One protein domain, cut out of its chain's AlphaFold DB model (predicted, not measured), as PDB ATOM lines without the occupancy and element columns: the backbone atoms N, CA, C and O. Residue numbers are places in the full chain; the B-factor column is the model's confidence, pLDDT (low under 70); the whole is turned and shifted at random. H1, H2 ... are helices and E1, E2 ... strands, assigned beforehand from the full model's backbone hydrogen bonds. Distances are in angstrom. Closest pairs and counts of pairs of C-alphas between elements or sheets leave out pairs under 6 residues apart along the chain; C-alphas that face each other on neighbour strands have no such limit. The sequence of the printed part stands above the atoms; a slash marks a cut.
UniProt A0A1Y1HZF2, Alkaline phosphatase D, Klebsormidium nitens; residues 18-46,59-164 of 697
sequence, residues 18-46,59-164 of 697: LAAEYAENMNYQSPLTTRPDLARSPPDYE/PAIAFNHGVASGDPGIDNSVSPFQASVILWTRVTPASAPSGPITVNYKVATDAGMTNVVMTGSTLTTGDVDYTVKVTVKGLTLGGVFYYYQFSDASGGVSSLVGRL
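This is residues 18 to 46 and 59 to 164 of the 697 residues of the protein "Alkaline phosphatase D" of Klebsormidium nitens (UniProt A0A1Y1HZF2). Two strongly twisted antiparallel sheets, E4 E3 E6 E7 and E1 E2 E5, stand face to face as a sandwich, their strands crossed at 39 degrees and the edges drawn together at E4 and E5 and at E1 and E7. The short helix H1 packs on edge strand E4, and a loop of residues 24 to 46 runs out from one end of the sandwich. The 135 printed residues hold one named helix and then seven named strands, H1 E1 E2 E3 E4 E5 E6 E7; the class is mostly strand, with under half of the residues in named elements. The whole is compact, with a radius of gyration of the C-alphas of 15.2 A and spans of 42 by 37 by 25 A.

The printed part begins with H1, residues 18 to 23; 0 of its 2 O i to N i+4 pairs and 2 of its 3 O i to N i+3 pairs are within hydrogen-bond range. E1, residues 67 to 75, bends by 55 degrees at residue 71 and forms a hairpin with E2, residues 82 to 90, with N 70 and O 86 3.0 A apart. E3, residues 101 to 108, and E4, residues 116 to 124, form a hairpin in the other sheet, with N 105 and O 120 2.9 A apart. H1 is on that sheet at a height of 7.6 A; its closest C-alphas to E4 are those of Glu 21 and Thr 122, 5.1 A apart. E5, residues 131 to 139, is the antiparallel neighbour of E2, with N 87 and O 134 2.9 A apart. The closest C-alphas of E4 and E5 are those of Thr 124 and Val 132, 6.3 A apart. E6, residues 145 to 152, is the antiparallel neighbour of E3, with N 106 and O 149 3.0 A apart. E7, residues 162 to 164, forms a hairpin with E6, with N 148 and O 162 2.9 A apart. The closest C-alphas of E1 and E7 are those of Val 67 and Gly 162, 6.1 A apart. E1 and E4 are apart.

H1 begins at C-alpha 18, (-11.032, -46.364, 28.969), and is 9.2 A long. E1 begins at C-alpha 67, (-15.627, -24.798, 40.279). From first to last C-alpha, E1 measures 22.7 A, E2 26.7 A, E3 23.2 A, E4 23.1 A, E5 23.0 A and E6 24.3 A. E7, 6.8 A, ends at C-alpha 164, (-22.752, -28.351, 47.457).

The two C-alphas farthest apart are those of Pro 80 and Ser 95, 45.7 A. Residues 47 to 58 are not printed, and C-alphas 46 and 59 are 20.5 A apart across this cut, which falls in the link from H1 to E1. Of the links that are printed whole, E5 to E6 is tight and the others are short. The mean pLDDT of the printed part is 85.6; residues 18 to 23, 30 to 46, 59 and 98 are under 70.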
ATOM      1  N   LEU A  18     -11.395 -47.715  29.394       45.88
ATOM      2  CA  LEU A  18     -11.032 -46.364  28.969       45.88
ATOM      3  C   LEU A  18     -12.142 -45.643  28.183       45.88
ATOM      4  O   LEU A  18     -12.255 -44.429  28.288       45.88
ATOM      5  N   ALA A  19     -12.998 -46.355  27.439       44.00
ATOM      6  CA  ALA A  19     -14.190 -45.760  26.822       44.00
ATOM      7  C   ALA A  19     -15.231 -45.336  27.881       44.00
ATOM      8  O   ALA A  19     -15.993 -44.396  27.660       44.00
ATOM      9  N   ALA A  20     -15.220 -45.989  29.049       48.69
ATOM     10  CA  ALA A  20     -16.053 -45.626  30.193       48.69
ATOM     11  C   ALA A  20     -15.616 -44.300  30.854       48.69
ATOM     12  O   ALA A  20     -16.479 -43.527  31.254       48.69
ATOM     13  N   GLU A  21     -14.314 -43.976  30.886       54.22
ATOM     14  CA  GLU A  21     -13.800 -42.709  31.454       54.22
ATOM     15  C   GLU A  21     -14.164 -41.465  30.617       54.22
ATOM     16  O   GLU A  21     -14.210 -40.356  31.145       54.22
ATOM     17  N   TYR A  22     -14.445 -41.617  29.317       53.94
ATOM     18  CA  TYR A  22     -14.929 -40.518  28.464       53.94
ATOM     19  C   TYR A  22     -16.426 -40.255  28.619       53.94
ATOM     20  O   TYR A  22     -16.865 -39.111  28.499       53.94
ATOM     21  N   ALA A  23     -17.209 -41.307  28.861       58.41
ATOM     22  CA  ALA A  23     -18.659 -41.210  28.995       58.41
ATOM     23  C   ALA A  23     -19.092 -40.435  30.255       58.41
ATOM     24  O   ALA A  23     -20.230 -39.975  30.318       58.41
ATOM     25  N   GLU A  24     -18.184 -40.267  31.221       77.81
ATOM     26  CA  GLU A  24     -18.398 -39.515  32.461       77.81
ATOM     27  C   GLU A  24     -18.502 -37.995  32.230       77.81
ATOM     28  O   GLU A  24     -19.292 -37.334  32.906       77.81
ATOM     29  N   ASN A  25     -17.754 -37.419  31.270       87.88
ATOM     30  CA  ASN A  25     -17.842 -35.986  30.970       87.88
ATOM     31  C   ASN A  25     -19.018 -35.695  30.035       87.88
ATOM     32  O   ASN A  25     -18.938 -35.825  28.809       87.88
ATOM     33  N   MET A  26     -20.098 -35.204  30.633       87.88
ATOM     34  CA  MET A  26     -21.364 -34.894  29.976       87.88
ATOM     35  C   MET A  26     -21.231 -33.852  28.860       87.88
ATOM     36  O   MET A  26     -22.107 -33.766  28.003       87.88
ATOM     37  N   ASN A  27     -20.157 -33.059  28.830       88.75
ATOM     38  CA  ASN A  27     -19.983 -32.035  27.801       88.75
ATOM     39  C   ASN A  27     -19.717 -32.616  26.406       88.75
ATOM     40  O   ASN A  27     -20.095 -31.987  25.426       88.75
ATOM     41  N   TYR A  28     -19.165 -33.829  26.280       84.44
ATOM     42  CA  TYR A  28     -19.036 -34.489  24.965       84.44
ATOM     43  C   TYR A  28     -20.384 -34.898  24.377       84.44
ATOM     44  O   TYR A  28     -20.561 -34.995  23.162       84.44
ATOM     45  N   GLN A  29     -21.341 -35.131  25.265       75.19
ATOM     46  CA  GLN A  29     -22.699 -35.507  24.932       75.19
ATOM     47  C   GLN A  29     -23.584 -34.280  24.686       75.19
ATOM     48  O   GLN A  29     -24.629 -34.417  24.072       75.19
ATOM     49  N   SER A  30     -23.183 -33.082  25.111       65.88
ATOM     50  CA  SER A  30     -24.048 -31.905  25.083       65.88
ATOM     51  C   SER A  30     -23.860 -31.056  23.818       65.88
ATOM     52  O   SER A  30     -22.723 -30.729  23.479       65.88
ATOM     53  N   PRO A  31     -24.942 -30.593  23.163       56.47
ATOM     54  CA  PRO A  31     -26.338 -31.023  23.311       56.47
ATOM     55  C   PRO A  31     -26.619 -32.349  22.563       56.47
ATOM     56  O   PRO A  31     -26.118 -32.562  21.459       56.47
ATOM     57  N   LEU A  32     -27.394 -33.258  23.169       58.75
ATOM     58  CA  LEU A  32     -27.452 -34.688  22.801       58.75
ATOM     59  C   LEU A  32     -28.091 -35.023  21.429       58.75
ATOM     60  O   LEU A  32     -29.021 -34.382  20.953       58.75
ATOM     61  N   THR A  33     -27.526 -36.086  20.830       43.91
ATOM     62  CA  THR A  33     -27.849 -36.972  19.676       43.91
ATOM     63  C   THR A  33     -28.587 -36.497  18.414       43.91
ATOM     64  O   THR A  33     -28.322 -37.068  17.357       43.91
ATOM     65  N   THR A  34     -29.462 -35.492  18.438       45.47
ATOM     66  CA  THR A  34     -30.215 -35.053  17.236       45.47
ATOM     67  C   THR A  34     -29.509 -33.944  16.445       45.47
ATOM     68  O   THR A  34     -29.914 -33.633  15.324       45.47
ATOM     69  N   ARG A  35     -28.403 -33.397  16.980       51.62
ATOM     70  CA  ARG A  35     -27.503 -32.423  16.329       51.62
ATOM     71  C   ARG A  35     -26.042 -32.909  16.325       51.62
ATOM     72  O   ARG A  35     -25.234 -32.440  17.130       51.62
ATOM     73  N   PRO A  36     -25.664 -33.848  15.432       54.75
ATOM     74  CA  PRO A  36     -24.294 -34.373  15.350       54.75
ATOM     75  C   PRO A  36     -23.235 -33.295  15.074       54.75
ATOM     76  O   PRO A  36     -22.064 -33.474  15.391       54.75
ATOM     77  N   ASP A  37     -23.642 -32.169  14.485       53.69
ATOM     78  CA  ASP A  37     -22.805 -30.997  14.240       53.69
ATOM     79  C   ASP A  37     -22.410 -30.256  15.529       53.69
ATOM     80  O   ASP A  37     -21.361 -29.602  15.561       53.69
ATOM     81  N   LEU A  38     -23.193 -30.401  16.604       54.25
ATOM     82  CA  LEU A  38     -22.931 -29.800  17.913       54.25
ATOM     83  C   LEU A  38     -22.336 -30.795  18.905       54.25
ATOM     84  O   LEU A  38     -21.434 -30.416  19.651       54.25
ATOM     85  N   ALA A  39     -22.764 -32.058  18.864       57.59
ATOM     86  CA  ALA A  39     -22.121 -33.126  19.617       57.59
ATOM     87  C   ALA A  39     -20.675 -33.350  19.130       57.59
ATOM     88  O   ALA A  39     -20.305 -33.041  17.987       57.59
ATOM     89  N   ARG A  40     -19.816 -33.879  20.002       62.44
ATOM     90  CA  ARG A  40     -18.451 -34.266  19.628       62.44
ATOM     91  C   ARG A  40     -18.182 -35.680  20.098       62.44
ATOM     92  O   ARG A  40     -18.292 -35.974  21.283       62.44
ATOM     93  N   SER A  41     -17.792 -36.537  19.159       54.19
ATOM     94  CA  SER A  41     -17.261 -37.848  19.507       54.19
ATOM     95  C   SER A  41     -16.017 -37.660  20.376       54.19
ATOM     96  O   SER A  41     -15.166 -36.832  20.030       54.19
ATOM     97  N   PRO A  42     -15.882 -38.411  21.479       54.69
ATOM     98  CA  PRO A  42     -14.617 -38.492  22.188       54.69
ATOM     99  C   PRO A  42     -13.493 -38.868  21.205       54.69
ATOM    100  O   PRO A  42     -13.724 -39.713  20.336       54.69
ATOM    101  N   PRO A  43     -12.294 -38.266  21.285       55.12
ATOM    102  CA  PRO A  43     -11.195 -38.651  20.403       55.12
ATOM    103  C   PRO A  43     -10.773 -40.115  20.621       55.12
ATOM    104  O   PRO A  43     -10.700 -40.577  21.761       55.12
ATOM    105  N   ASP A  44     -10.449 -40.822  19.529       47.97
ATOM    106  CA  ASP A  44     -10.045 -42.238  19.529       47.97
ATOM    107  C   ASP A  44      -8.732 -42.461  20.293       47.97
ATOM    108  O   ASP A  44      -7.629 -42.373  19.750       47.97
ATOM    109  N   TYR A  45      -8.837 -42.789  21.578       41.84
ATOM    110  CA  TYR A  45      -7.686 -42.964  22.461       41.84
ATOM    111  C   TYR A  45      -6.743 -44.102  22.036       41.84
ATOM    112  O   TYR A  45      -5.530 -43.971  22.206       41.84
ATOM    113  N   GLU A  46      -7.250 -45.194  21.444       43.16
ATOM    114  CA  GLU A  46      -6.411 -46.335  21.031       43.16
ATOM    115  C   GLU A  46      -5.415 -45.983  19.912       43.16
ATOM    116  O   GLU A  46      -4.285 -46.489  19.887       43.16
ATOM    117  N   PRO A  59       1.325 -31.077  29.940       61.19
ATOM    118  CA  PRO A  59       1.434 -29.629  30.066       61.19
ATOM    119  C   PRO A  59       1.000 -29.191  31.467       61.19
ATOM    120  O   PRO A  59       0.078 -29.768  32.043       61.19
ATOM    121  N   ALA A  60       1.656 -28.164  32.012       81.00
ATOM    122  CA  ALA A  60       1.199 -27.540  33.245       81.00
ATOM    123  C   ALA A  60      -0.259 -27.081  33.062       81.00
ATOM    124  O   ALA A  60      -0.582 -26.429  32.065       81.00
ATOM    125  N   ILE A  61      -1.132 -27.443  34.000       89.62
ATOM    126  CA  ILE A  61      -2.545 -27.052  33.993       89.62
ATOM    127  C   ILE A  61      -2.858 -26.148  35.184       89.62
ATOM    128  O   ILE A  61      -2.138 -26.152  36.180       89.62
ATOM    129  N   ALA A  62      -3.960 -25.411  35.092       94.00
ATOM    130  CA  ALA A  62      -4.540 -24.635  36.182       94.00
ATOM    131  C   ALA A  62      -6.078 -24.693  36.145       94.00
ATOM    132  O   ALA A  62      -6.667 -25.125  35.156       94.00
ATOM    133  N   PHE A  63      -6.736 -24.217  37.202       95.75
ATOM    134  CA  PHE A  63      -8.199 -24.139  37.310       95.75
ATOM    135  C   PHE A  63      -8.653 -22.678  37.447       95.75
ATOM    136  O   PHE A  63      -9.205 -22.275  38.468       95.75
ATOM    137  N   ASN A  64      -8.386 -21.866  36.420       95.44
ATOM    138  CA  ASN A  64      -8.563 -20.406  36.477       95.44
ATOM    139  C   ASN A  64     -10.028 -19.943  36.558       95.44
ATOM    140  O   ASN A  64     -10.278 -18.809  36.942       95.44
ATOM    141  N   HIS A  65     -10.981 -20.805  36.198       97.44
ATOM    142  CA  HIS A  65     -12.411 -20.473  36.107       97.44
ATOM    143  C   HIS A  65     -13.227 -21.069  37.263       97.44
ATOM    144  O   HIS A  65     -14.452 -21.154  37.192       97.44
ATOM    145  N   GLY A  66     -12.532 -21.506  38.317       96.88
ATOM    146  CA  GLY A  66     -13.137 -22.021  39.535       96.88
ATOM    147  C   GLY A  66     -13.840 -23.358  39.350       96.88
ATOM    148  O   GLY A  66     -13.496 -24.164  38.489       96.88
ATOM    149  N   VAL A  67     -14.806 -23.592  40.229       98.75
ATOM    150  CA  VAL A  67     -15.627 -24.798  40.279       98.75
ATOM    151  C   VAL A  67     -17.076 -24.392  40.506       98.75
ATOM    152  O   VAL A  67     -17.324 -23.353  41.109       98.75
ATOM    153  N   ALA A  68     -18.022 -25.207  40.055       98.81
ATOM    154  CA  ALA A  68     -19.447 -24.984  40.284       98.81
ATOM    155  C   ALA A  68     -20.166 -26.309  40.545       98.81
ATOM    156  O   ALA A  68     -19.687 -27.369  40.131       98.81
ATOM    157  N   SER A  69     -21.291 -26.247  41.247       98.75
ATOM    158  CA  SER A  69     -22.204 -27.374  41.394       98.75
ATOM    159  C   SER A  69     -23.621 -26.933  41.078       98.75
ATOM    160  O   SER A  69     -23.973 -25.773  41.299       98.75
ATOM    161  N   GLY A  70     -24.436 -27.830  40.540       98.19
ATOM    162  CA  GLY A  70     -25.785 -27.460  40.144       98.19
ATOM    163  C   GLY A  70     -26.692 -28.631  39.837       98.19
ATOM    164  O   GLY A  70     -26.286 -29.788  39.954       98.19
ATOM    165  N   ASP A  71     -27.939 -28.299  39.514       96.62
ATOM    166  CA  ASP A  71     -29.019 -29.241  39.218       96.62
ATOM    167  C   ASP A  71     -29.065 -30.423  40.202       96.62
ATOM    168  O   ASP A  71     -28.905 -31.584  39.811       96.62
ATOM    169  N   PRO A  72     -29.248 -30.147  41.509       96.88
ATOM    170  CA  PRO A  72     -29.355 -31.208  42.493       96.88
ATOM    171  C   PRO A  72     -30.623 -32.016  42.211       96.88
ATOM    172  O   PRO A  72     -31.704 -31.461  42.010       96.88
ATOM    173  N   GLY A  73     -30.492 -33.335  42.201       93.62
ATOM    174  CA  GLY A  73     -31.543 -34.254  41.795       93.62
ATOM    175  C   GLY A  73     -31.709 -35.433  42.742       93.62
ATOM    176  O   GLY A  73     -31.025 -35.569  43.762       93.62
ATOM    177  N   ILE A  74     -32.654 -36.293  42.376       92.31
ATOM    178  CA  ILE A  74     -32.926 -37.566  43.037       92.31
ATOM    179  C   ILE A  74     -32.705 -38.666  42.001       92.31
ATOM    180  O   ILE A  74     -33.362 -38.683  40.961       92.31
ATOM    181  N   ASP A  75     -31.803 -39.599  42.291       89.50
ATOM    182  CA  ASP A  75     -31.684 -40.841  41.542       89.50
ATOM    183  C   ASP A  75     -32.760 -41.819  42.026       89.50
ATOM    184  O   ASP A  75     -32.672 -42.403  43.112       89.50
ATOM    185  N   ASN A  76     -33.801 -41.960  41.208       86.75
ATOM    186  CA  ASN A  76     -34.937 -42.841  41.456       86.75
ATOM    187  C   ASN A  76     -34.732 -44.271  40.924       86.75
ATOM    188  O   ASN A  76     -35.618 -45.110  41.088       86.75
ATOM    189  N   SER A  77     -33.582 -44.563  40.304       87.56
ATOM    190  CA  SER A  77     -33.260 -45.901  39.789       87.56
ATOM    191  C   SER A  77     -32.755 -46.864  40.871       87.56
ATOM    192  O   SER A  77     -32.636 -48.065  40.629       87.56
ATOM    193  N   VAL A  78     -32.488 -46.351  42.074       88.62
ATOM    194  CA  VAL A  78     -31.945 -47.091  43.220       88.62
ATOM    195  C   VAL A  78     -32.884 -47.025  44.427       88.62
ATOM    196  O   VAL A  78     -33.654 -46.084  44.565       88.62
ATOM    197  N   SER A  79     -32.836 -48.023  45.315       86.69
ATOM    198  CA  SER A  79     -33.631 -48.048  46.553       86.69
ATOM    199  C   SER A  79     -32.740 -48.342  47.772       86.69
ATOM    200  O   SER A  79     -32.055 -49.370  47.765       86.69
ATOM    201  N   PRO A  80     -32.737 -47.488  48.815       88.44
ATOM    202  CA  PRO A  80     -33.466 -46.215  48.901       88.44
ATOM    203  C   PRO A  80     -32.984 -45.203  47.849       88.44
ATOM    204  O   PRO A  80     -31.849 -45.301  47.384       88.44
ATOM    205  N   PHE A  81     -33.846 -44.248  47.479       91.69
ATOM    206  CA  PHE A  81     -33.476 -43.166  46.561       91.69
ATOM    207  C   PHE A  81     -32.254 -42.411  47.085       91.69
ATOM    208  O   PHE A  81     -32.076 -42.249  48.296       91.69
ATOM    209  N   GLN A  82     -31.415 -41.940  46.167       94.06
ATOM    210  CA  GLN A  82     -30.163 -41.256  46.486       94.06
ATOM    211  C   GLN A  82     -30.140 -39.873  45.850       94.06
ATOM    212  O   GLN A  82     -30.850 -39.610  44.884       94.06
ATOM    213  N   ALA A  83     -29.331 -38.974  46.394       95.62
ATOM    214  CA  ALA A  83     -29.140 -37.661  45.808       95.62
ATOM    215  C   ALA A  83     -28.144 -37.733  44.647       95.62
ATOM    216  O   ALA A  83     -27.172 -38.501  44.680       95.62
ATOM    217  N   SER A  84     -28.373 -36.881  43.654       95.19
ATOM    218  CA  SER A  84     -27.419 -36.578  42.595       95.19
ATOM    219  C   SER A  84     -27.158 -35.078  42.503       95.19
ATOM    220  O   SER A  84     -27.951 -34.267  42.980       95.19
ATOM    221  N   VAL A  85     -26.023 -34.700  41.926       97.06
ATOM    222  CA  VAL A  85     -25.650 -33.299  41.686       97.06
ATOM    223  C   VAL A  85     -24.632 -33.227  40.555       97.06
ATOM    224  O   VAL A  85     -23.802 -34.125  40.404       97.06
ATOM    225  N   ILE A  86     -24.673 -32.162  39.760       97.44
ATOM    226  CA  ILE A  86     -23.635 -31.886  38.768       97.44
ATOM    227  C   ILE A  86     -22.459 -31.202  39.444       97.44
ATOM    228  O   ILE A  86     -22.648 -30.239  40.186       97.44
ATOM    229  N   LEU A  87     -21.246 -31.655  39.133       98.56
ATOM    230  CA  LEU A  87     -20.015 -30.923  39.405       98.56
ATOM    231  C   LEU A  87     -19.415 -30.418  38.096       98.56
ATOM    232  O   LEU A  87     -19.370 -31.147  37.104       98.56
ATOM    233  N   TRP A  88     -18.917 -29.187  38.120       98.62
ATOM    234  CA  TRP A  88     -18.357 -28.505  36.963       98.62
ATOM    235  C   TRP A  88     -17.017 -27.832  37.286       98.62
ATOM    236  O   TRP A  88     -16.829 -27.275  38.373       98.62
ATOM    237  N   THR A  89     -16.093 -27.853  36.325       98.62
ATOM    238  CA  THR A  89     -14.866 -27.041  36.304       98.62
ATOM    239  C   THR A  89     -14.392 -26.838  34.860       98.62
ATOM    240  O   THR A  89     -14.854 -27.525  33.946       98.62
ATOM    241  N   ARG A  90     -13.415 -25.952  34.643       97.81
ATOM    242  CA  ARG A  90     -12.643 -25.889  33.392       97.81
ATOM    243  C   ARG A  90     -11.152 -25.976  33.668       97.81
ATOM    244  O   ARG A  90     -10.591 -25.157  34.400       97.81
ATOM    245  N   VAL A  91     -10.495 -26.914  32.995       96.00
ATOM    246  CA  VAL A  91      -9.036 -27.009  32.998       96.00
ATOM    247  C   VAL A  91      -8.451 -25.951  32.067       96.00
ATOM    248  O   VAL A  91      -8.901 -25.762  30.945       96.00
ATOM    249  N   THR A  92      -7.423 -25.248  32.529       94.50
ATOM    250  CA  THR A  92      -6.700 -24.230  31.761       94.50
ATOM    251  C   THR A  92      -5.283 -24.725  31.487       94.50
ATOM    252  O   THR A  92      -4.414 -24.578  32.349       94.50
ATOM    253  N   PRO A  93      -5.036 -25.367  30.334       90.50
ATOM    254  CA  PRO A  93      -3.697 -25.822  29.989       90.50
ATOM    255  C   PRO A  93      -2.800 -24.638  29.594       90.50
ATOM    256  O   PRO A  93      -3.249 -23.710  28.924       90.50
ATOM    257  N   ALA A  94      -1.522 -24.671  29.985       85.81
ATOM    258  CA  ALA A  94      -0.547 -23.620  29.661       85.81
ATOM    259  C   ALA A  94      -0.225 -23.526  28.156       85.81
ATOM    260  O   ALA A  94       0.201 -22.483  27.665       85.81
ATOM    261  N   SER A  95      -0.422 -24.618  27.421       82.06
ATOM    262  CA  SER A  95      -0.341 -24.694  25.964       82.06
ATOM    263  C   SER A  95      -1.361 -25.707  25.458       82.06
ATOM    264  O   SER A  95      -1.746 -26.606  26.204       82.06
ATOM    265  N   ALA A  96      -1.805 -25.575  24.203       76.69
ATOM    266  CA  ALA A  96      -2.737 -26.521  23.592       76.69
ATOM    267  C   ALA A  96      -2.135 -27.944  23.620       76.69
ATOM    268  O   ALA A  96      -1.152 -28.199  22.916       76.69
ATOM    269  N   PRO A  97      -2.671 -28.870  24.437       75.88
ATOM    270  CA  PRO A  97      -2.163 -30.229  24.515       75.88
ATOM    271  C   PRO A  97      -2.429 -30.980  23.211       75.88
ATOM    272  O   PRO A  97      -3.468 -30.801  22.579       75.88
ATOM    273  N   SER A  98      -1.531 -31.897  22.856       68.81
ATOM    274  CA  SER A  98      -1.700 -32.805  21.713       68.81
ATOM    275  C   SER A  98      -2.671 -33.967  21.978       68.81
ATOM    276  O   SER A  98      -2.871 -34.803  21.101       68.81
ATOM    277  N   GLY A  99      -3.261 -34.045  23.176       76.25
ATOM    278  CA  GLY A  99      -4.141 -35.132  23.590       76.25
ATOM    279  C   GLY A  99      -5.067 -34.754  24.752       76.25
ATOM    280  O   GLY A  99      -5.042 -33.614  25.222       76.25
ATOM    281  N   PRO A 100      -5.903 -35.698  25.211       84.94
ATOM    282  CA  PRO A 100      -6.837 -35.475  26.310       84.94
ATOM    283  C   PRO A 100      -6.115 -35.232  27.641       84.94
ATOM    284  O   PRO A 100      -5.027 -35.758  27.882       84.94
ATOM    285  N   ILE A 101      -6.757 -34.465  28.522       86.88
ATOM    286  CA  ILE A 101      -6.329 -34.249  29.906       86.88
ATOM    287  C   ILE A 101      -7.209 -35.089  30.827       86.88
ATOM    288  O   ILE A 101      -8.432 -34.963  30.795       86.88
ATOM    289  N   THR A 102      -6.581 -35.903  31.674       90.06
ATOM    290  CA  THR A 102      -7.247 -36.597  32.783       90.06
ATOM    291  C   THR A 102      -7.464 -35.645  33.949       90.06
ATOM    292  O   THR A 102      -6.532 -34.966  34.389       90.06
ATOM    293  N   VAL A 103      -8.690 -35.630  34.460       94.06
ATOM    294  CA  VAL A 103      -9.125 -34.812  35.586       94.06
ATOM    295  C   VAL A 103      -9.756 -35.723  36.623       94.06
ATOM    296  O   VAL A 103     -10.786 -36.346  36.371       94.06
ATOM    297  N   ASN A 104      -9.143 -35.770  37.798       95.38
ATOM    298  CA  ASN A 104      -9.701 -36.465  38.946       95.38
ATOM    299  C   ASN A 104     -10.681 -35.542  39.671       95.38
ATOM    300  O   ASN A 104     -10.499 -34.323  39.694       95.38
ATOM    301  N   TYR A 105     -11.686 -36.117  40.321       97.50
ATOM    302  CA  TYR A 105     -12.559 -35.410  41.248       97.50
ATOM    303  C   TYR A 105     -12.775 -36.229  42.517       97.50
ATOM    304  O   TYR A 105     -12.736 -37.460  42.509       97.50
ATOM    305  N   LYS A 106     -13.012 -35.536  43.629       96.88
ATOM    306  CA  LYS A 106     -13.365 -36.144  44.915       96.88
ATOM    307  C   LYS A 106     -14.485 -35.366  45.586       96.88
ATOM    308  O   LYS A 106     -14.556 -34.147  45.439       96.88
ATOM    309  N   VAL A 107     -15.307 -36.073  46.354       98.50
ATOM    310  CA  VAL A 107     -16.367 -35.516  47.202       98.50
ATOM    311  C   VAL A 107     -16.127 -35.967  48.638       98.50
ATOM    312  O   VAL A 107     -15.830 -37.136  48.877       98.50
ATOM    313  N   ALA A 108     -16.243 -35.051  49.592       98.25
ATOM    314  CA  ALA A 108     -15.991 -35.268  51.009       98.25
ATOM    315  C   ALA A 108     -17.093 -34.656  51.880       98.25
ATOM    316  O   ALA A 108     -17.838 -33.778  51.442       98.25
ATOM    317  N   THR A 109     -17.188 -35.096  53.133       97.38
ATOM    318  CA  THR A 109     -18.130 -34.530  54.119       97.38
ATOM    319  C   THR A 109     -17.560 -33.328  54.881       97.38
ATOM    320  O   THR A 109     -18.253 -32.737  55.704       97.38
ATOM    321  N   ASP A 110     -16.304 -32.953  54.627       95.88
ATOM    322  CA  ASP A 110     -15.613 -31.838  55.280       95.88
ATOM    323  C   ASP A 110     -14.790 -30.995  54.298       95.88
ATOM    324  O   ASP A 110     -14.251 -31.499  53.312       95.88
ATOM    325  N   ALA A 111     -14.642 -29.708  54.623       94.44
ATOM    326  CA  ALA A 111     -13.921 -28.731  53.806       94.44
ATOM    327  C   ALA A 111     -12.417 -29.024  53.669       94.44
ATOM    328  O   ALA A 111     -11.783 -28.558  52.724       94.44
ATOM    329  N   GLY A 112     -11.837 -29.788  54.602       95.25
ATOM    330  CA  GLY A 112     -10.436 -30.206  54.555       95.25
ATOM    331  C   GLY A 112     -10.167 -31.329  53.552       95.25
ATOM    332  O   GLY A 112      -9.011 -31.697  53.354       95.25
ATOM    333  N   MET A 113     -11.214 -31.870  52.916       95.50
ATOM    334  CA  MET A 113     -11.146 -33.010  52.002       95.50
ATOM    335  C   MET A 113     -10.507 -34.253  52.643       95.50
ATOM    336  O   MET A 113      -9.789 -34.993  51.967       95.50
ATOM    337  N   THR A 114     -10.755 -34.470  53.942       96.38
ATOM    338  CA  THR A 114     -10.185 -35.593  54.710       96.38
ATOM    339  C   THR A 114     -11.079 -36.833  54.698       96.38
ATOM    340  O   THR A 114     -10.588 -37.942  54.495       96.38
ATOM    341  N   ASN A 115     -12.395 -36.664  54.833       96.88
ATOM    342  CA  ASN A 115     -13.386 -37.738  54.813       96.88
ATOM    343  C   ASN A 115     -14.006 -37.850  53.420       96.88
ATOM    344  O   ASN A 115     -15.133 -37.414  53.171       96.88
ATOM    345  N   VAL A 116     -13.229 -38.400  52.489       97.69
ATOM    346  CA  VAL A 116     -13.653 -38.607  51.101       97.69
ATOM    347  C   VAL A 116     -14.679 -39.739  51.031       97.69
ATOM    348  O   VAL A 116     -14.412 -40.857  51.464       97.69
ATOM    349  N   VAL A 117     -15.849 -39.445  50.465       97.00
ATOM    350  CA  VAL A 117     -16.962 -40.393  50.273       97.00
ATOM    351  C   VAL A 117     -17.105 -40.855  48.826       97.00
ATOM    352  O   VAL A 117     -17.736 -41.876  48.568       97.00
ATOM    353  N   MET A 118     -16.516 -40.122  47.881       95.62
ATOM    354  CA  MET A 118     -16.487 -40.476  46.465       95.62
ATOM    355  C   MET A 118     -15.207 -39.961  45.818       95.62
ATOM    356  O   MET A 118     -14.743 -38.861  46.117       95.62
ATOM    357  N   THR A 119     -14.704 -40.728  44.858       95.25
ATOM    358  CA  THR A 119     -13.695 -40.298  43.891       95.25
ATOM    359  C   THR A 119     -14.101 -40.742  42.497       95.25
ATOM    360  O   THR A 119     -14.695 -41.808  42.351       95.25
ATOM    361  N   GLY A 120     -13.705 -39.985  41.484       92.06
ATOM    362  CA  GLY A 120     -13.803 -40.396  40.092       92.06
ATOM    363  C   GLY A 120     -12.750 -39.708  39.238       92.06
ATOM    364  O   GLY A 120     -11.961 -38.892  39.721       92.06
ATOM    365  N   SER A 121     -12.723 -40.069  37.964       90.69
ATOM    366  CA  SER A 121     -11.823 -39.507  36.967       90.69
ATOM    367  C   SER A 121     -12.560 -39.417  35.642       90.69
ATOM    368  O   SER A 121     -13.396 -40.262  35.335       90.69
ATOM    369  N   THR A 122     -12.256 -38.385  34.869       90.31
ATOM    370  CA  THR A 122     -12.791 -38.199  33.525       90.31
ATOM    371  C   THR A 122     -11.771 -37.501  32.639       90.31
ATOM    372  O   THR A 122     -10.753 -36.984  33.106       90.31
ATOM    373  N   LEU A 123     -12.045 -37.463  31.340       88.38
ATOM    374  CA  LEU A 123     -11.197 -36.808  30.351       88.38
ATOM    375  C   LEU A 123     -11.825 -35.504  29.840       88.38
ATOM    376  O   LEU A 123     -13.048 -35.332  29.839       88.38
ATOM    377  N   THR A 124     -10.977 -34.572  29.405       90.31
ATOM    378  CA  THR A 124     -11.394 -33.353  28.701       90.31
ATOM    379  C   THR A 124     -10.390 -32.934  27.619       90.31
ATOM    380  O   THR A 124      -9.203 -33.264  27.689       90.31
ATOM    381  N   THR A 125     -10.861 -32.229  26.588       89.00
ATOM    382  CA  THR A 125     -10.115 -31.836  25.378       89.00
ATOM    383  C   THR A 125     -10.580 -30.461  24.900       89.00
ATOM    384  O   THR A 125     -11.585 -29.931  25.374       89.00
ATOM    385  N   GLY A 126      -9.892 -29.900  23.901       86.81
ATOM    386  CA  GLY A 126     -10.300 -28.642  23.268       86.81
ATOM    387  C   GLY A 126     -11.661 -28.712  22.566       86.81
ATOM    388  O   GLY A 126     -12.295 -27.679  22.362       86.81
ATOM    389  N   ASP A 127     -12.162 -29.914  22.263       87.44
ATOM    390  CA  ASP A 127     -13.466 -30.099  21.616       87.44
ATOM    391  C   ASP A 127     -14.611 -29.561  22.465       87.44
ATOM    392  O   ASP A 127     -15.557 -29.013  21.911       87.44
ATOM    393  N   VAL A 128     -14.499 -29.663  23.791       90.81
ATOM    394  CA  VAL A 128     -15.450 -29.145  24.792       90.81
ATOM    395  C   VAL A 128     -14.836 -27.996  25.596       90.81
ATOM    396  O   VAL A 128     -15.204 -27.747  26.739       90.81
ATOM    397  N   ASP A 129     -13.837 -27.324  25.022       93.69
ATOM    398  CA  ASP A 129     -13.113 -26.219  25.653       93.69
ATOM    399  C   ASP A 129     -12.512 -26.556  27.029       93.69
ATOM    400  O   ASP A 129     -12.485 -25.745  27.951       93.69
ATOM    401  N   TYR A 130     -12.032 -27.791  27.182       95.12
ATOM    402  CA  TYR A 130     -11.431 -28.314  28.412       95.12
ATOM    403  C   TYR A 130     -12.340 -28.224  29.652       95.12
ATOM    404  O   TYR A 130     -11.873 -28.287  30.796       95.12
ATOM    405  N   THR A 131     -13.648 -28.076  29.440       97.06
ATOM    406  CA  THR A 131     -14.649 -28.115  30.502       97.06
ATOM    407  C   THR A 131     -14.890 -29.558  30.942       97.06
ATOM    408  O   THR A 131     -14.782 -30.513  30.163       97.06
ATOM    409  N   VAL A 132     -15.186 -29.729  32.222       96.56
ATOM    410  CA  VAL A 132     -15.536 -31.004  32.842       96.56
ATOM    411  C   VAL A 132     -16.885 -30.828  33.501       96.56
ATOM    412  O   VAL A 132     -17.042 -29.940  34.336       96.56
ATOM    413  N   LYS A 133     -17.836 -31.694  33.149       95.81
ATOM    414  CA  LYS A 133     -19.148 -31.764  33.784       95.81
ATOM    415  C   LYS A 133     -19.495 -33.217  34.081       95.81
ATOM    416  O   LYS A 133     -19.617 -34.008  33.153       95.81
ATOM    417  N   VAL A 134     -19.640 -33.561  35.357       95.25
ATOM    418  CA  VAL A 134     -19.922 -34.934  35.812       95.25
ATOM    419  C   VAL A 134     -21.163 -34.957  36.696       95.25
ATOM    420  O   VAL A 134     -21.373 -34.038  37.489       95.25
ATOM    421  N   THR A 135     -21.979 -36.008  36.585       94.06
ATOM    422  CA  THR A 135     -23.081 -36.248  37.530       94.06
ATOM    423  C   THR A 135     -22.590 -37.143  38.656       94.06
ATOM    424  O   THR A 135     -22.366 -38.336  38.470       94.06
ATOM    425  N   VAL A 136     -22.486 -36.578  39.850       94.69
ATOM    426  CA  VAL A 136     -22.220 -37.326  41.074       94.69
ATOM    427  C   VAL A 136     -23.527 -37.927  41.582       94.69
ATOM    428  O   VAL A 136     -24.506 -37.209  41.762       94.69
ATOM    429  N   LYS A 137     -23.542 -39.240  41.821       93.50
ATOM    430  CA  LYS A 137     -24.680 -40.009  42.360       93.50
ATOM    431  C   LYS A 137     -24.323 -40.638  43.708       93.50
ATOM    432  O   LYS A 137     -23.187 -40.551  44.155       93.50
ATOM    433  N   GLY A 138     -25.270 -41.296  44.373       92.94
ATOM    434  CA  GLY A 138     -24.979 -42.011  45.622       92.94
ATOM    435  C   GLY A 138     -24.796 -41.125  46.848       92.94
ATOM    436  O   GLY A 138     -24.348 -41.603  47.889       92.94
ATOM    437  N   LEU A 139     -25.158 -39.845  46.750       95.88
ATOM    438  CA  LEU A 139     -25.122 -38.928  47.881       95.88
ATOM    439  C   LEU A 139     -26.349 -39.114  48.777       95.88
ATOM    440  O   LEU A 139     -27.393 -39.625  48.363       95.88
ATOM    441  N   THR A 140     -26.236 -38.663  50.024       95.38
ATOM    442  CA  THR A 140     -27.355 -38.707  50.971       95.38
ATOM    443  C   THR A 140     -28.356 -37.587  50.666       95.38
ATOM    444  O   THR A 140     -27.982 -36.419  50.528       95.38
ATOM    445  N   LEU A 141     -29.637 -37.946  50.556       91.94
ATOM    446  CA  LEU A 141     -30.753 -37.000  50.455       91.94
ATOM    447  C   LEU A 141     -30.990 -36.269  51.785       91.94
ATOM    448  O   LEU A 141     -30.612 -36.762  52.844       91.94
ATOM    449  N   GLY A 142     -31.691 -35.133  51.741       92.69
ATOM    450  CA  GLY A 142     -32.172 -34.453  52.947       92.69
ATOM    451  C   GLY A 142     -31.410 -33.183  53.315       92.69
ATOM    452  O   GLY A 142     -31.298 -32.870  54.497       92.69
ATOM    453  N   GLY A 143     -30.898 -32.430  52.337       94.19
ATOM    454  CA  GLY A 143     -30.268 -31.136  52.618       94.19
ATOM    455  C   GLY A 143     -28.838 -31.240  53.140       94.19
ATOM    456  O   GLY A 143     -28.412 -30.382  53.914       94.19
ATOM    457  N   VAL A 144     -28.108 -32.293  52.768       95.62
ATOM    458  CA  VAL A 144     -26.766 -32.581  53.289       95.62
ATOM    459  C   VAL A 144     -25.718 -31.768  52.535       95.62
ATOM    460  O   VAL A 144     -25.736 -31.709  51.304       95.62
ATOM    461  N   PHE A 145     -24.790 -31.161  53.277       96.81
ATOM    462  CA  PHE A 145     -23.636 -30.477  52.703       96.81
ATOM    463  C   PHE A 145     -22.504 -31.458  52.386       96.81
ATOM    464  O   PHE A 145     -22.134 -32.281  53.223       96.81
ATOM    465  N   TYR A 146     -21.911 -31.301  51.206       98.25
ATOM    466  CA  TYR A 146     -20.673 -31.956  50.795       98.25
ATOM    467  C   TYR A 146     -19.692 -30.924  50.239       98.25
ATOM    468  O   TYR A 146     -20.080 -29.830  49.828       98.25
ATOM    469  N   TYR A 147     -18.420 -31.298  50.195       98.69
ATOM    470  CA  TYR A 147     -17.342 -30.527  49.589       98.69
ATOM    471  C   TYR A 147     -16.741 -31.318  48.441       98.69
ATOM    472  O   TYR A 147     -16.694 -32.544  48.498       98.69
ATOM    473  N   TYR A 148     -16.287 -30.641  47.397       98.69
ATOM    474  CA  TYR A 148     -15.724 -31.294  46.224       98.69
ATOM    475  C   TYR A 148     -14.521 -30.534  45.680       98.69
ATOM    476  O   TYR A 148     -14.380 -29.327  45.869       98.69
ATOM    477  N   GLN A 149     -13.626 -31.257  45.016       98.31
ATOM    478  CA  GLN A 149     -12.412 -30.691  44.440       98.31
ATOM    479  C   GLN A 149     -11.986 -31.509  43.226       98.31
ATOM    480  O   GLN A 149     -12.075 -32.738  43.247       98.31
ATOM    481  N   PHE A 150     -11.489 -30.820  42.205       98.25
ATOM    482  CA  PHE A 150     -10.868 -31.422  41.035       98.25
ATOM    483  C   PHE A 150      -9.348 -31.357  41.146       98.25
ATOM    484  O   PHE A 150      -8.802 -30.462  41.794       98.25
ATOM    485  N   SER A 151      -8.654 -32.270  40.482       96.00
ATOM    486  CA  SER A 151      -7.203 -32.212  40.349       96.00
ATOM    487  C   SER A 151      -6.733 -32.754  39.007       96.00
ATOM    488  O   SER A 151      -7.468 -33.441  38.296       96.00
ATOM    489  N   ASP A 152      -5.479 -32.473  38.673       91.00
ATOM    490  CA  ASP A 152      -4.782 -33.196  37.616       91.00
ATOM    491  C   ASP A 152      -4.639 -34.694  37.959       91.00
ATOM    492  O   ASP A 152      -4.923 -35.139  39.082       91.00
ATOM    493  N   ALA A 153      -4.156 -35.474  36.989       88.38
ATOM    494  CA  ALA A 153      -3.948 -36.915  37.122       88.38
ATOM    495  C   ALA A 153      -3.050 -37.300  38.313       88.38
ATOM    496  O   ALA A 153      -3.256 -38.350  38.918       88.38
ATOM    497  N   SER A 154      -2.056 -36.463  38.645       86.12
ATOM    498  CA  SER A 154      -1.113 -36.724  39.739       86.12
ATOM    499  C   SER A 154      -1.611 -36.267  41.114       86.12
ATOM    500  O   SER A 154      -1.060 -36.686  42.131       86.12
ATOM    501  N   GLY A 155      -2.630 -35.400  41.158       86.31
ATOM    502  CA  GLY A 155      -3.071 -34.705  42.368       86.31
ATOM    503  C   GLY A 155      -2.182 -33.519  42.771       86.31
ATOM    504  O   GLY A 155      -2.455 -32.878  43.785       86.31
ATOM    505  N   GLY A 156      -1.129 -33.216  42.006       87.88
ATOM    506  CA  GLY A 156      -0.190 -32.125  42.271       87.88
ATOM    507  C   GLY A 156      -0.761 -30.729  42.017       87.88
ATOM    508  O   GLY A 156      -0.300 -29.768  42.630       87.88
ATOM    509  N   VAL A 157      -1.782 -30.604  41.161       92.94
ATOM    510  CA  VAL A 157      -2.516 -29.351  40.930       92.94
ATOM    511  C   VAL A 157      -3.988 -29.584  41.229       92.94
ATOM    512  O   VAL A 157      -4.624 -30.419  40.594       92.94
ATOM    513  N   SER A 158      -4.543 -28.828  42.175       95.06
ATOM    514  CA  SER A 158      -5.948 -28.936  42.584       95.06
ATOM    515  C   SER A 158      -6.714 -27.643  42.329       95.06
ATOM    516  O   SER A 158      -6.153 -26.550  42.392       95.06
ATOM    517  N   SER A 159      -8.011 -27.769  42.059       97.25
ATOM    518  CA  SER A 159      -8.934 -26.641  41.990       97.25
ATOM    519  C   SER A 159      -9.195 -26.045  43.378       97.25
ATOM    520  O   SER A 159      -8.827 -26.623  44.409       97.25
ATOM    521  N   LEU A 160      -9.932 -24.931  43.409       95.06
ATOM    522  CA  LEU A 160     -10.658 -24.514  44.610       95.06
ATOM    523  C   LEU A 160     -11.532 -25.669  45.129       95.06
ATOM    524  O   LEU A 160     -12.001 -26.503  44.344       95.06
ATOM    525  N   VAL A 161     -11.751 -25.706  46.444       98.25
ATOM    526  CA  VAL A 161     -12.748 -26.593  47.050       98.25
ATOM    527  C   VAL A 161     -14.108 -25.920  46.921       98.25
ATOM    528  O   VAL A 161     -14.305 -24.822  47.439       98.25
ATOM    529  N   GLY A 162     -15.031 -26.577  46.228       98.50
ATOM    530  CA  GLY A 162     -16.427 -26.174  46.177       98.50
ATOM    531  C   GLY A 162     -17.240 -26.853  47.275       98.50
ATOM    532  O   GLY A 162     -16.833 -27.869  47.840       98.50
ATOM    533  N   ARG A 163     -18.414 -26.305  47.566       97.75
ATOM    534  CA  ARG A 163     -19.412 -26.858  48.475       97.75
ATOM    535  C   ARG A 163     -20.732 -26.986  47.733       97.75
ATOM    536  O   ARG A 163     -21.128 -26.091  46.997       97.75
ATOM    537  N   LEU A 164     -21.421 -28.087  47.978       97.31
ATOM    538  CA  LEU A 164     -22.752 -28.351  47.457       97.31
ATOM    539  C   LEU A 164     -23.693 -28.744  48.592       97.31
ATOM    540  O   LEU A 164     -23.256 -29.243  49.632       97.31
TER     541      LEU A 164